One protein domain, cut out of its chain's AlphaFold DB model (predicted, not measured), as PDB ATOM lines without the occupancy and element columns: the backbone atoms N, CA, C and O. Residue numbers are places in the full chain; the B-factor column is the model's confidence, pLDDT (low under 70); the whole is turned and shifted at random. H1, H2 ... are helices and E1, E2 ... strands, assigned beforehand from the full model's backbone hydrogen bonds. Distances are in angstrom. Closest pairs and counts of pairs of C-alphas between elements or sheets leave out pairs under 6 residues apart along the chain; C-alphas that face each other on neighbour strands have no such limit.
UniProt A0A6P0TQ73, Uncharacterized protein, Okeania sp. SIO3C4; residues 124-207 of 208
ATOM      1  N   GLN A 124     149.269 148.004 154.442       79.69
ATOM      2  CA  GLN A 124     148.084 148.476 155.132       79.69
ATOM      3  C   GLN A 124     148.303 149.926 155.572       79.69
ATOM      4  O   GLN A 124     149.233 150.229 156.326       79.69
ATOM      5  N   TYR A 125     147.409 150.807 155.138       79.12
ATOM      6  CA  TYR A 125     147.335 152.195 155.571       79.12
ATOM      7  C   TYR A 125     146.119 152.376 156.461       79.12
ATOM      8  O   TYR A 125     145.033 151.901 156.142       79.12
ATOM      9  N   THR A 126     146.285 153.083 157.574       85.12
ATOM     10  CA  THR A 126     145.221 153.295 158.558       85.12
ATOM     11  C   THR A 126     144.978 154.781 158.776       85.12
ATOM     12  O   THR A 126     145.876 155.525 159.163       85.12
ATOM     13  N   LEU A 127     143.741 155.213 158.547       88.06
ATOM     14  CA  LEU A 127     143.230 156.504 158.980       88.06
ATOM     15  C   LEU A 127     142.639 156.352 160.376       88.06
ATOM     16  O   LEU A 127     141.827 155.460 160.607       88.06
ATOM     17  N   ILE A 128     142.993 157.255 161.276       85.06
ATOM     18  CA  ILE A 128     142.444 157.351 162.621       85.06
ATOM     19  C   ILE A 128     141.766 158.712 162.742       85.06
ATOM     20  O   ILE A 128     142.403 159.750 162.569       85.06
ATOM     21  N   LEU A 129     140.468 158.705 163.030       85.44
ATOM     22  CA  LEU A 129     139.679 159.896 163.305       85.44
ATOM     23  C   LEU A 129     139.334 159.967 164.789       85.44
ATOM     24  O   LEU A 129     138.782 159.015 165.341       85.44
ATOM     25  N   SER A 130     139.619 161.101 165.420       79.69
ATOM     26  CA  SER A 130     139.158 161.409 166.775       79.69
ATOM     27  C   SER A 130     137.970 162.366 166.718       79.69
ATOM     28  O   SER A 130     138.044 163.437 166.119       79.69
ATOM     29  N   PHE A 131     136.852 161.981 167.332       76.56
ATOM     30  CA  PHE A 131     135.636 162.791 167.380       76.56
ATOM     31  C   PHE A 131     135.560 163.541 168.707       76.56
ATOM     32  O   PHE A 131     135.331 162.947 169.767       76.56
ATOM     33  N   SER A 132     135.698 164.862 168.645       66.88
ATOM     34  CA  SER A 132     135.610 165.745 169.815       66.88
ATOM     35  C   SER A 132     134.189 165.812 170.400       66.88
ATOM     36  O   SER A 132     134.011 166.061 171.591       66.88
ATOM     37  N   ASN A 133     133.166 165.521 169.592       60.88
ATOM     38  CA  ASN A 133     131.750 165.665 169.946       60.88
ATOM     39  C   ASN A 133     131.102 164.433 170.619       60.88
ATOM     40  O   ASN A 133     130.015 164.565 171.180       60.88
ATOM     41  N   ALA A 134     131.745 163.260 170.601       53.50
ATOM     42  CA  ALA A 134     131.157 161.986 171.041       53.50
ATOM     43  C   ALA A 134     131.980 161.280 172.137       53.50
ATOM     44  O   ALA A 134     132.154 160.064 172.109       53.50
ATOM     45  N   GLY A 135     132.508 162.036 173.106       55.88
ATOM     46  CA  GLY A 135     133.208 161.460 174.262       55.88
ATOM     47  C   GLY A 135     134.621 160.959 173.958       55.88
ATOM     48  O   GLY A 135     135.037 159.951 174.521       55.88
ATOM     49  N   ASN A 136     135.360 161.665 173.092       63.75
ATOM     50  CA  ASN A 136     136.718 161.289 172.681       63.75
ATOM     51  C   ASN A 136     136.758 159.914 171.987       63.75
ATOM     52  O   ASN A 136     137.626 159.076 172.234       63.75
ATOM     53  N   LYS A 137     135.769 159.668 171.124       72.00
ATOM     54  CA  LYS A 137     135.665 158.427 170.359       72.00
ATOM     55  C   LYS A 137     136.745 158.407 169.280       72.00
ATOM     56  O   LYS A 137     136.904 159.387 168.555       72.00
ATOM     57  N   ILE A 138     137.466 157.296 169.177       79.88
ATOM     58  CA  ILE A 138     138.468 157.063 168.137       79.88
ATOM     59  C   ILE A 138     137.907 156.027 167.172       79.88
ATOM     60  O   ILE A 138     137.502 154.942 167.587       79.88
ATOM     61  N   TRP A 139     137.908 156.355 165.888       85.25
ATOM     62  CA  TRP A 139     137.532 155.450 164.812       85.25
ATOM     63  C   TRP A 139     138.707 155.245 163.884       85.25
ATOM     64  O   TRP A 139     139.414 156.192 163.554       85.25
ATOM     65  N   SER A 140     138.910 154.005 163.461       84.19
ATOM     66  CA  SER A 140     139.958 153.661 162.512       84.19
ATOM     67  C   SER A 140     139.360 153.054 161.254       84.19
ATOM     68  O   SER A 140     138.360 152.334 161.303       84.19
ATOM     69  N   TYR A 141     139.980 153.363 160.124       83.44
ATOM     70  CA  TYR A 141     139.649 152.788 158.833       83.44
ATOM     71  C   TYR A 141     140.928 152.430 158.107       83.44
ATOM     72  O   TYR A 141     141.787 153.287 157.892       83.44
ATOM     73  N   SER A 142     141.043 151.164 157.732       82.94
ATOM     74  CA  SER A 142     142.230 150.645 157.074       82.94
ATOM     75  C   SER A 142     141.921 150.267 155.635       82.94
ATOM     76  O   SER A 142     140.843 149.756 155.333       82.94
ATOM     77  N   ILE A 143     142.885 150.527 154.763       79.19
ATOM     78  CA  ILE A 143     142.892 150.101 153.368       79.19
ATOM     79  C   ILE A 143     144.220 149.424 153.080       79.19
ATOM     80  O   ILE A 143     145.252 149.816 153.623       79.19
ATOM     81  N   ASP A 144     144.183 148.438 152.201       78.50
ATOM     82  CA  ASP A 144     145.376 147.768 151.713       78.50
ATOM     83  C   ASP A 144     145.667 148.305 150.316       78.50
ATOM     84  O   ASP A 144     144.790 148.269 149.451       78.50
ATOM     85  N   LEU A 145     146.872 148.841 150.120       70.50
ATOM     86  CA  LEU A 145     147.301 149.410 148.845       70.50
ATOM     87  C   LEU A 145     148.483 148.634 148.278       70.50
ATOM     88  O   LEU A 145     149.376 148.197 149.008       70.50
ATOM     89  N   THR A 146     148.486 148.489 146.959       69.75
ATOM     90  CA  THR A 146     149.636 148.030 146.175       69.75
ATOM     91  C   THR A 146     150.618 149.178 145.917       69.75
ATOM     92  O   THR A 146     150.246 150.345 145.993       69.75
ATOM     93  N   GLU A 147     151.858 148.868 145.527       61.62
ATOM     94  CA  GLU A 147     152.888 149.867 145.165       61.62
ATOM     95  C   GLU A 147     152.401 150.847 144.074       61.62
ATOM     96  O   GLU A 147     152.554 152.059 144.188       61.62
ATOM     97  N   ASN A 148     151.679 150.344 143.066       60.91
ATOM     98  CA  ASN A 148     151.078 151.181 142.017       60.91
ATOM     99  C   ASN A 148     149.963 152.109 142.543       60.91
ATOM    100  O   ASN A 148     149.677 153.150 141.946       60.91
ATOM    101  N   GLU A 149     149.279 151.708 143.615       69.25
ATOM    102  CA  GLU A 149     148.237 152.502 144.270       69.25
ATOM    103  C   GLU A 149     148.827 153.468 145.303       69.25
ATOM    104  O   GLU A 149     148.232 154.514 145.540       69.25
ATOM    105  N   GLU A 150     150.005 153.187 145.865       67.06
ATOM    106  CA  GLU A 150     150.774 154.125 146.692       67.06
ATOM    107  C   GLU A 150     151.291 155.319 145.868       67.06
ATOM    108  O   GLU A 150     151.220 156.465 146.324       67.06
ATOM    109  N   ASP A 151     151.710 155.073 144.621       64.62
ATOM    110  CA  ASP A 151     152.115 156.119 143.669       64.62
ATOM    111  C   ASP A 151     150.936 156.999 143.212       64.62
ATOM    112  O   ASP A 151     151.112 158.157 142.816       64.62
ATOM    113  N   ASN A 152     149.707 156.473 143.264       67.44
ATOM    114  CA  ASN A 152     148.490 157.204 142.905       67.44
ATOM    115  C   ASN A 152     147.277 156.801 143.771       67.44
ATOM    116  O   ASN A 152     146.315 156.205 143.265       67.44
ATOM    117  N   PRO A 153     147.249 157.193 145.058       70.44
ATOM    118  CA  PRO A 153     146.213 156.766 145.997       70.44
ATOM    119  C   PRO A 153     144.877 157.430 145.686       70.44
ATOM    120  O   PRO A 153     143.818 156.840 145.877       70.44
ATOM    121  N   GLN A 154     144.896 158.620 145.079       72.38
ATOM    122  CA  GLN A 154     143.684 159.237 144.548       72.38
ATOM    123  C   GLN A 154     143.044 158.347 143.469       72.38
ATOM    124  O   GLN A 154     141.822 158.248 143.386       72.38
ATOM    125  N   GLY A 155     143.872 157.679 142.662       66.62
ATOM    126  CA  GLY A 155     143.471 156.663 141.702       66.62
ATOM    127  C   GLY A 155     142.794 155.461 142.355       66.62
ATOM    128  O   GLY A 155     141.797 155.016 141.812       66.62
ATOM    129  N   PHE A 156     143.232 154.990 143.523       70.75
ATOM    130  CA  PHE A 156     142.565 153.903 144.259       70.75
ATOM    131  C   PHE A 156     141.122 154.262 144.652       70.75
ATOM    132  O   PHE A 156     140.195 153.475 144.468       70.75
ATOM    133  N   PHE A 157     140.896 155.499 145.099       67.88
ATOM    134  CA  PHE A 157     139.543 155.976 145.400       67.88
ATOM    135  C   PHE A 157     138.718 156.316 144.136       67.88
ATOM    136  O   PHE A 157     137.486 156.361 144.206       67.88
ATOM    137  N   ASN A 158     139.364 156.537 142.978       61.66
ATOM    138  CA  ASN A 158     138.739 157.029 141.737       61.66
ATOM    139  C   ASN A 158     138.594 155.968 140.615       61.66
ATOM    140  O   ASN A 158     137.672 156.029 139.809       61.66
ATOM    141  N   LYS A 159     139.445 154.942 140.539       47.62
ATOM    142  CA  LYS A 159     139.276 153.780 139.648       47.62
ATOM    143  C   LYS A 159     138.380 152.786 140.389       47.62
ATOM    144  O   LYS A 159     138.718 152.330 141.468       47.62
ATOM    145  N   ASN A 160     137.212 152.494 139.813       47.44
ATOM    146  CA  ASN A 160     136.061 151.780 140.404       47.44
ATOM    147  C   ASN A 160     135.089 152.622 141.266       47.44
ATOM    148  O   ASN A 160     134.083 152.066 141.702       47.44
ATOM    149  N   SER A 161     135.339 153.933 141.433       49.78
ATOM    150  CA  SER A 161     134.518 155.103 141.875       49.78
ATOM    151  C   SER A 161     133.257 154.996 142.759       49.78
ATOM    152  O   SER A 161     132.655 156.023 143.064       49.78
ATOM    153  N   ARG A 162     132.789 153.830 143.202       56.47
ATOM    154  CA  ARG A 162     131.627 153.719 144.095       56.47
ATOM    155  C   ARG A 162     131.876 152.796 145.268       56.47
ATOM    156  O   ARG A 162     131.387 153.099 146.341       56.47
ATOM    157  N   GLN A 163     132.612 151.700 145.124       65.00
ATOM    158  CA  GLN A 163     132.612 150.702 146.194       65.00
ATOM    159  C   GLN A 163     133.376 151.158 147.447       65.00
ATOM    160  O   GLN A 163     132.762 151.235 148.507       65.00
ATOM    161  N   GLU A 164     134.657 151.520 147.338       72.62
ATOM    162  CA  GLU A 164     135.450 151.927 148.512       72.62
ATOM    163  C   GLU A 164     135.044 153.296 149.059       72.62
ATOM    164  O   GLU A 164     134.873 153.451 150.266       72.62
ATOM    165  N   TYR A 165     134.757 154.264 148.184       77.06
ATOM    166  CA  TYR A 165     134.205 155.554 148.608       77.06
ATOM    167  C   TYR A 165     132.879 155.387 149.375       77.06
ATOM    168  O   TYR A 165     132.703 155.968 150.446       77.06
ATOM    169  N   ASN A 166     131.946 154.560 148.877       76.88
ATOM    170  CA  ASN A 166     130.674 154.335 149.572       76.88
ATOM    171  C   ASN A 166     130.854 153.510 150.850       76.88
ATOM    172  O   ASN A 166     130.115 153.740 151.804       76.88
ATOM    173  N   LYS A 167     131.812 152.574 150.903       80.12
ATOM    174  CA  LYS A 167     132.153 151.838 152.133       80.12
ATOM    175  C   LYS A 167     132.707 152.770 153.203       80.12
ATOM    176  O   LYS A 167     132.208 152.738 154.329       80.12
ATOM    177  N   PHE A 168     133.663 153.626 152.843       83.38
ATOM    178  CA  PHE A 168     134.199 154.662 153.721       83.38
ATOM    179  C   PHE A 168     133.076 155.566 154.238       83.38
ATOM    180  O   PHE A 168     132.884 155.688 155.446       83.38
ATOM    181  N   LYS A 169     132.264 156.111 153.322       83.31
ATOM    182  CA  LYS A 169     131.117 156.962 153.649       83.31
ATOM    183  C   LYS A 169     130.145 156.279 154.613       83.31
ATOM    184  O   LYS A 169     129.857 156.826 155.668       83.31
ATOM    185  N   THR A 170     129.679 155.078 154.278       82.00
ATOM    186  CA  THR A 170     128.689 154.344 155.085       82.00
ATOM    187  C   THR A 170     129.235 154.007 156.474       82.00
ATOM    188  O   THR A 170     128.499 154.030 157.461       82.00
ATOM    189  N   SER A 171     130.529 153.690 156.562       83.06
ATOM    190  CA  SER A 171     131.187 153.364 157.831       83.06
ATOM    191  C   SER A 171     131.335 154.599 158.718       83.06
ATOM    192  O   SER A 171     131.078 154.518 159.916       83.06
ATOM    193  N   LEU A 172     131.673 155.746 158.127       83.19
ATOM    194  CA  LEU A 172     131.770 157.019 158.835       83.19
ATOM    195  C   LEU A 172     130.392 157.544 159.272       83.19
ATOM    196  O   LEU A 172     130.239 158.000 160.399       83.19
ATOM    197  N   GLU A 173     129.369 157.436 158.422       83.25
ATOM    198  CA  GLU A 173     127.992 157.848 158.746       83.25
ATOM    199  C   GLU A 173     127.391 157.026 159.891       83.25
ATOM    200  O   GLU A 173     126.691 157.570 160.748       83.25
ATOM    201  N   ARG A 174     127.707 155.725 159.951       80.88
ATOM    202  CA  ARG A 174     127.336 154.864 161.083       80.88
ATOM    203  C   ARG A 174     127.969 155.344 162.387       80.88
ATOM    204  O   ARG A 174     127.338 155.262 163.436       80.88
ATOM    205  N   GLU A 175     129.199 155.835 162.314       80.00
ATOM    206  CA  GLU A 175     129.965 156.235 163.487       80.00
ATOM    207  C   GLU A 175     129.558 157.613 164.013       80.00
ATOM    208  O   GLU A 175     129.362 157.788 165.217       80.00
ATOM    209  N   VAL A 176     129.352 158.568 163.104       75.94
ATOM    210  CA  VAL A 176     128.924 159.940 163.413       75.94
ATOM    211  C   VAL A 176     127.411 160.016 163.695       75.94
ATOM    212  O   VAL A 176     126.921 161.045 164.150       75.94
ATOM    213  N   SER A 177     126.663 158.921 163.480       67.31
ATOM    214  CA  SER A 177     125.201 158.843 163.671       67.31
ATOM    215  C   SER A 177     124.452 159.975 162.950       67.31
ATOM    216  O   SER A 177     123.497 160.552 163.470       67.31
ATOM    217  N   GLY A 178     124.907 160.315 161.743       69.00
ATOM    218  CA  GLY A 178     124.407 161.441 160.960       69.00
ATOM    219  C   GLY A 178     124.958 161.438 159.536       69.00
ATOM    220  O   GLY A 178     125.942 160.762 159.240       69.00
ATOM    221  N   ASN A 179     124.318 162.193 158.641       73.56
ATOM    222  CA  ASN A 179     124.797 162.339 157.266       73.56
ATOM    223  C   ASN A 179     126.106 163.127 157.239       73.56
ATOM    224  O   ASN A 179     126.176 164.245 157.756       73.56
ATOM    225  N   VAL A 180     127.113 162.579 156.565       76.31
ATOM    226  CA  VAL A 180     128.378 163.275 156.336       76.31
ATOM    227  C   VAL A 180     128.370 163.841 154.921       76.31
ATOM    228  O   VAL A 180     128.191 163.123 153.935       76.31
ATOM    229  N   TYR A 181     128.558 165.156 154.809       78.44
ATOM    230  CA  TYR A 181     128.621 165.829 153.513       78.44
ATOM    231  C   TYR A 181     129.779 165.285 152.672       78.44
ATOM    232  O   TYR A 181     130.898 165.138 153.168       78.44
ATOM    233  N   SER A 182     129.536 165.068 151.377       74.81
ATOM    234  CA  SER A 182     130.561 164.595 150.435       74.81
ATOM    235  C   SER A 182     131.810 165.474 150.444       74.81
ATOM    236  O   SER A 182     132.908 164.950 150.498       74.81
ATOM    237  N   ALA A 183     131.655 166.798 150.546       75.94
ATOM    238  CA  ALA A 183     132.783 167.728 150.629       75.94
ATOM    239  C   ALA A 183     133.716 167.457 151.827       75.94
ATOM    240  O   ALA A 183     134.927 167.647 151.728       75.94
ATOM    241  N   LYS A 184     133.170 166.996 152.962       81.19
ATOM    242  CA  LYS A 184     133.969 166.631 154.140       81.19
ATOM    243  C   LYS A 184     134.681 165.294 153.919       81.19
ATOM    244  O   LYS A 184     135.839 165.160 154.300       81.19
ATOM    245  N   ILE A 185     134.019 164.340 153.266       80.81
ATOM    246  CA  ILE A 185     134.603 163.045 152.890       80.81
ATOM    247  C   ILE A 185     135.757 163.249 151.905       80.81
ATOM    248  O   ILE A 185     136.860 162.774 152.157       80.81
ATOM    249  N   ASP A 186     135.537 164.028 150.847       81.31
ATOM    250  CA  ASP A 186     136.547 164.358 149.840       81.31
ATOM    251  C   ASP A 186     137.755 165.060 150.468       81.31
ATOM    252  O   ASP A 186     138.901 164.764 150.126       81.31
ATOM    253  N   PHE A 187     137.517 165.951 151.436       84.19
ATOM    254  CA  PHE A 187     138.583 166.602 152.191       84.19
ATOM    255  C   PHE A 187     139.429 165.598 152.987       84.19
ATOM    256  O   PHE A 187     140.659 165.649 152.919       84.19
ATOM    257  N   ILE A 188     138.793 164.675 153.716       84.31
ATOM    258  CA  ILE A 188     139.487 163.655 154.517       84.31
ATOM    259  C   ILE A 188     140.273 162.705 153.608       84.31
ATOM    260  O   ILE A 188     141.461 162.484 153.841       84.31
ATOM    261  N   ILE A 189     139.647 162.208 152.537       84.81
ATOM    262  CA  ILE A 189     140.282 161.309 151.566       84.81
ATOM    263  C   ILE A 189     141.465 162.003 150.891       84.81
ATOM    264  O   ILE A 189     142.543 161.425 150.823       84.81
ATOM    265  N   SER A 190     141.311 163.255 150.451       82.44
ATOM    266  CA  SER A 190     142.398 164.011 149.817       82.44
ATOM    267  C   SER A 190     143.594 164.202 150.755       82.44
ATOM    268  O   SER A 190     144.747 164.044 150.344       82.44
ATOM    269  N   LYS A 191     143.338 164.509 152.034       84.06
ATOM    270  CA  LYS A 191     144.391 164.619 153.052       84.06
ATOM    271  C   LYS A 191     145.084 163.285 153.284       84.06
ATOM    272  O   LYS A 191     146.311 163.255 153.301       84.06
ATOM    273  N   TRP A 192     144.316 162.209 153.412       86.25
ATOM    274  CA  TRP A 192     144.852 160.876 153.641       86.25
ATOM    275  C   TRP A 192     145.681 160.382 152.450       86.25
ATOM    276  O   TRP A 192     146.827 159.993 152.641       86.25
ATOM    277  N   CYS A 193     145.184 160.536 151.220       81.62
ATOM    278  CA  CYS A 193     145.917 160.220 149.990       81.62
ATOM    279  C   CYS A 193     147.265 160.944 149.921       81.62
ATOM    280  O   CYS A 193     148.278 160.338 149.594       81.62
ATOM    281  N   LYS A 194     147.305 162.231 150.291       79.25
ATOM    282  CA  LYS A 194     148.559 162.993 150.325       79.25
ATOM    283  C   LYS A 194     149.572 162.416 151.320       79.25
ATOM    284  O   LYS A 194     150.763 162.468 151.045       79.25
ATOM    285  N   GLN A 195     149.118 161.913 152.467       76.88
ATOM    286  CA  GLN A 195     149.991 161.289 153.469       76.88
ATOM    287  C   GLN A 195     150.488 159.916 153.008       76.88
ATOM    288  O   GLN A 195     151.661 159.601 153.190       76.88
ATOM    289  N   ILE A 196     149.629 159.145 152.344       78.75
ATOM    290  CA  ILE A 196     149.991 157.863 151.729       78.75
ATOM    291  C   ILE A 196     151.093 158.068 150.685       78.75
ATOM    292  O   ILE A 196     152.127 157.425 150.781       78.75
ATOM    293  N   SER A 197     150.957 159.051 149.785       72.00
ATOM    294  CA  SER A 197     152.007 159.390 148.804       72.00
ATOM    295  C   SER A 197     153.306 159.926 149.424       72.00
ATOM    296  O   SER A 197     154.302 160.097 148.728       72.00
ATOM    297  N   MET A 198     153.303 160.251 150.719       69.19
ATOM    298  CA  MET A 198     154.494 160.626 151.488       69.19
ATOM    299  C   MET A 198     155.067 159.440 152.289       69.19
ATOM    300  O   MET A 198     156.030 159.624 153.031       69.19
ATOM    301  N   GLY A 199     154.484 158.243 152.158       65.19
ATOM    302  CA  GLY A 199     154.905 157.010 152.828       65.19
ATOM    303  C   GLY A 199     154.377 156.837 154.259       65.19
ATOM    304  O   GLY A 199     154.825 155.940 154.979       65.19
ATOM    305  N   TYR A 200     153.441 157.676 154.721       71.62
ATOM    306  CA  TYR A 200     152.883 157.557 156.071       71.62
ATOM    307  C   TYR A 200     151.837 156.447 156.143       71.62
ATOM    308  O   TYR A 200     150.764 156.556 155.556       71.62
ATOM    309  N   ARG A 201     152.122 155.408 156.935       73.69
ATOM    310  CA  ARG A 201     151.239 154.241 157.122       73.69
ATOM    311  C   ARG A 201     150.036 154.509 158.018       73.69
ATOM    312  O   ARG A 201     148.988 153.898 157.844       73.69
ATOM    313  N   THR A 202     150.178 155.434 158.956       80.19
ATOM    314  CA  THR A 202     149.108 155.824 159.872       80.19
ATOM    315  C   THR A 202     148.907 157.321 159.773       80.19
ATOM    316  O   THR A 202     149.875 158.079 159.832       80.19
ATOM    317  N   PHE A 203     147.656 157.747 159.620       82.19
ATOM    318  CA  PHE A 203     147.288 159.153 159.585       82.19
ATOM    319  C   PHE A 203     146.224 159.442 160.638       82.19
ATOM    320  O   PHE A 203     145.122 158.908 160.574       82.19
ATOM    321  N   GLU A 204     146.561 160.297 161.598       83.06
ATOM    322  CA  GLU A 204     145.653 160.754 162.645       83.06
ATOM    323  C   GLU A 204     145.087 162.128 162.277       83.06
ATOM    324  O   GLU A 204     145.833 163.050 161.931       83.06
ATOM    325  N   LEU A 205     143.764 162.270 162.333       82.50
ATOM    326  CA  LEU A 205     143.069 163.512 162.021       82.50
ATOM    327  C   LEU A 205     141.924 163.752 163.008       82.50
ATOM    328  O   LEU A 205     141.052 162.907 163.192       82.50
ATOM    329  N   GLU A 206     141.881 164.945 163.593       77.75
ATOM    330  CA  GLU A 206     140.743 165.363 164.412       77.75
ATOM    331  C   GLU A 206     139.526 165.663 163.531       77.75
ATOM    332  O   GLU A 206     139.555 166.518 162.637       77.75
ATOM    333  N   TYR A 207     138.433 164.953 163.796       73.56
ATOM    334  CA  TYR A 207     137.145 165.177 163.167       73.56
ATOM    335  C   TYR A 207     136.334 166.161 164.019       73.56
ATOM    336  O   TYR A 207     135.662 165.781 164.981       73.56
TER     337      TYR A 207
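This is residues 124 to 207 of the 208 residues of an uncharacterized protein of Okeania sp. SIO3C4 (UniProt A0A6P0TQ73). A strongly twisted sheet of three strands has its two longer helices, H3 and H4, packed over one face, while its other face is bare. H3 runs along the edge strand E2 and H4 slants over E1; the short helices H1 and H2 follow E2 at one end, and residues 158 to 163, of which 158 belongs to H2 and 163 to H3, stick out. The printed part has 84 residues, with four named helices and three named strands in the order E1, E2, H1, H2, H3, H4, E3. The sheet runs E2, E1, E3 and is mixed, and the class is mixed, helices and strands. The whole is compact, with a radius of gyration of the C-alphas of 12.5 A, and elongated, with spans of 38 by 24 by 18 A.

E1, residues 124 to 131, begins at C-alpha 124 at (148.084, 148.476, 155.132) and is 22.6 A long. E2, residues 137 to 145, measures 26.1 A, and E3, residues 202 to 207, ends at C-alpha 207 at (137.145, 165.177, 163.167). H3, residues 163 to 176, is 19.9 A long. H4, residues 182 to 196, is 20.6 A long and begins at C-alpha 182 at (130.561, 164.595, 150.435). H1 is residues 147 to 150, and H2 is residues 153 to 158.

E1 and E2 form an antiparallel hairpin, with N 127 and O 141 2.8 A apart, within hydrogen-bond range. E1 and E3 are parallel, with N 205 and O 128 at 2.9 A. H3 and H4 are on the same face of the sheet, two layers, helices on one face of a sheet. H4, at a height over the sheet of 8.7 A, lies over E1 and slantwise to it at 46 degrees on the local plane; their closest C-alphas are those of Leu 127 and Trp 192, 7.1 A apart. H3, at a height of 9.9 A, runs along E2 at 7 degrees on the local plane; their closest C-alphas are those of Tyr 141 and Phe 168, 7.7 A apart. H3 and H4 are close but not clearly touching, Lys 169 to Ile 185 at 7.1 A between C-alphas. H2 touches H4 at residues 190 to 196 of H4 alone, with the C-alphas of Pro 153 and Cys 193 closest at 5.3 A, at a shallow tilt of 32 degrees, opposite ways. H1 is not on the sheet and is apart from H3. Every O i to N i+4 pair is within hydrogen-bond range in H2, H3 and H4; H1 is too short for such a pair.

The C-alphas of Gly 135 and Asn 148, the two farthest apart, are 38.3 A apart. The printed part has no cut, and the links between its named elements are tight. The mean pLDDT of the printed part is 74.6; 24 residues are under 70, among them residues 132 to 136, 146 to 152 and 157 to 163.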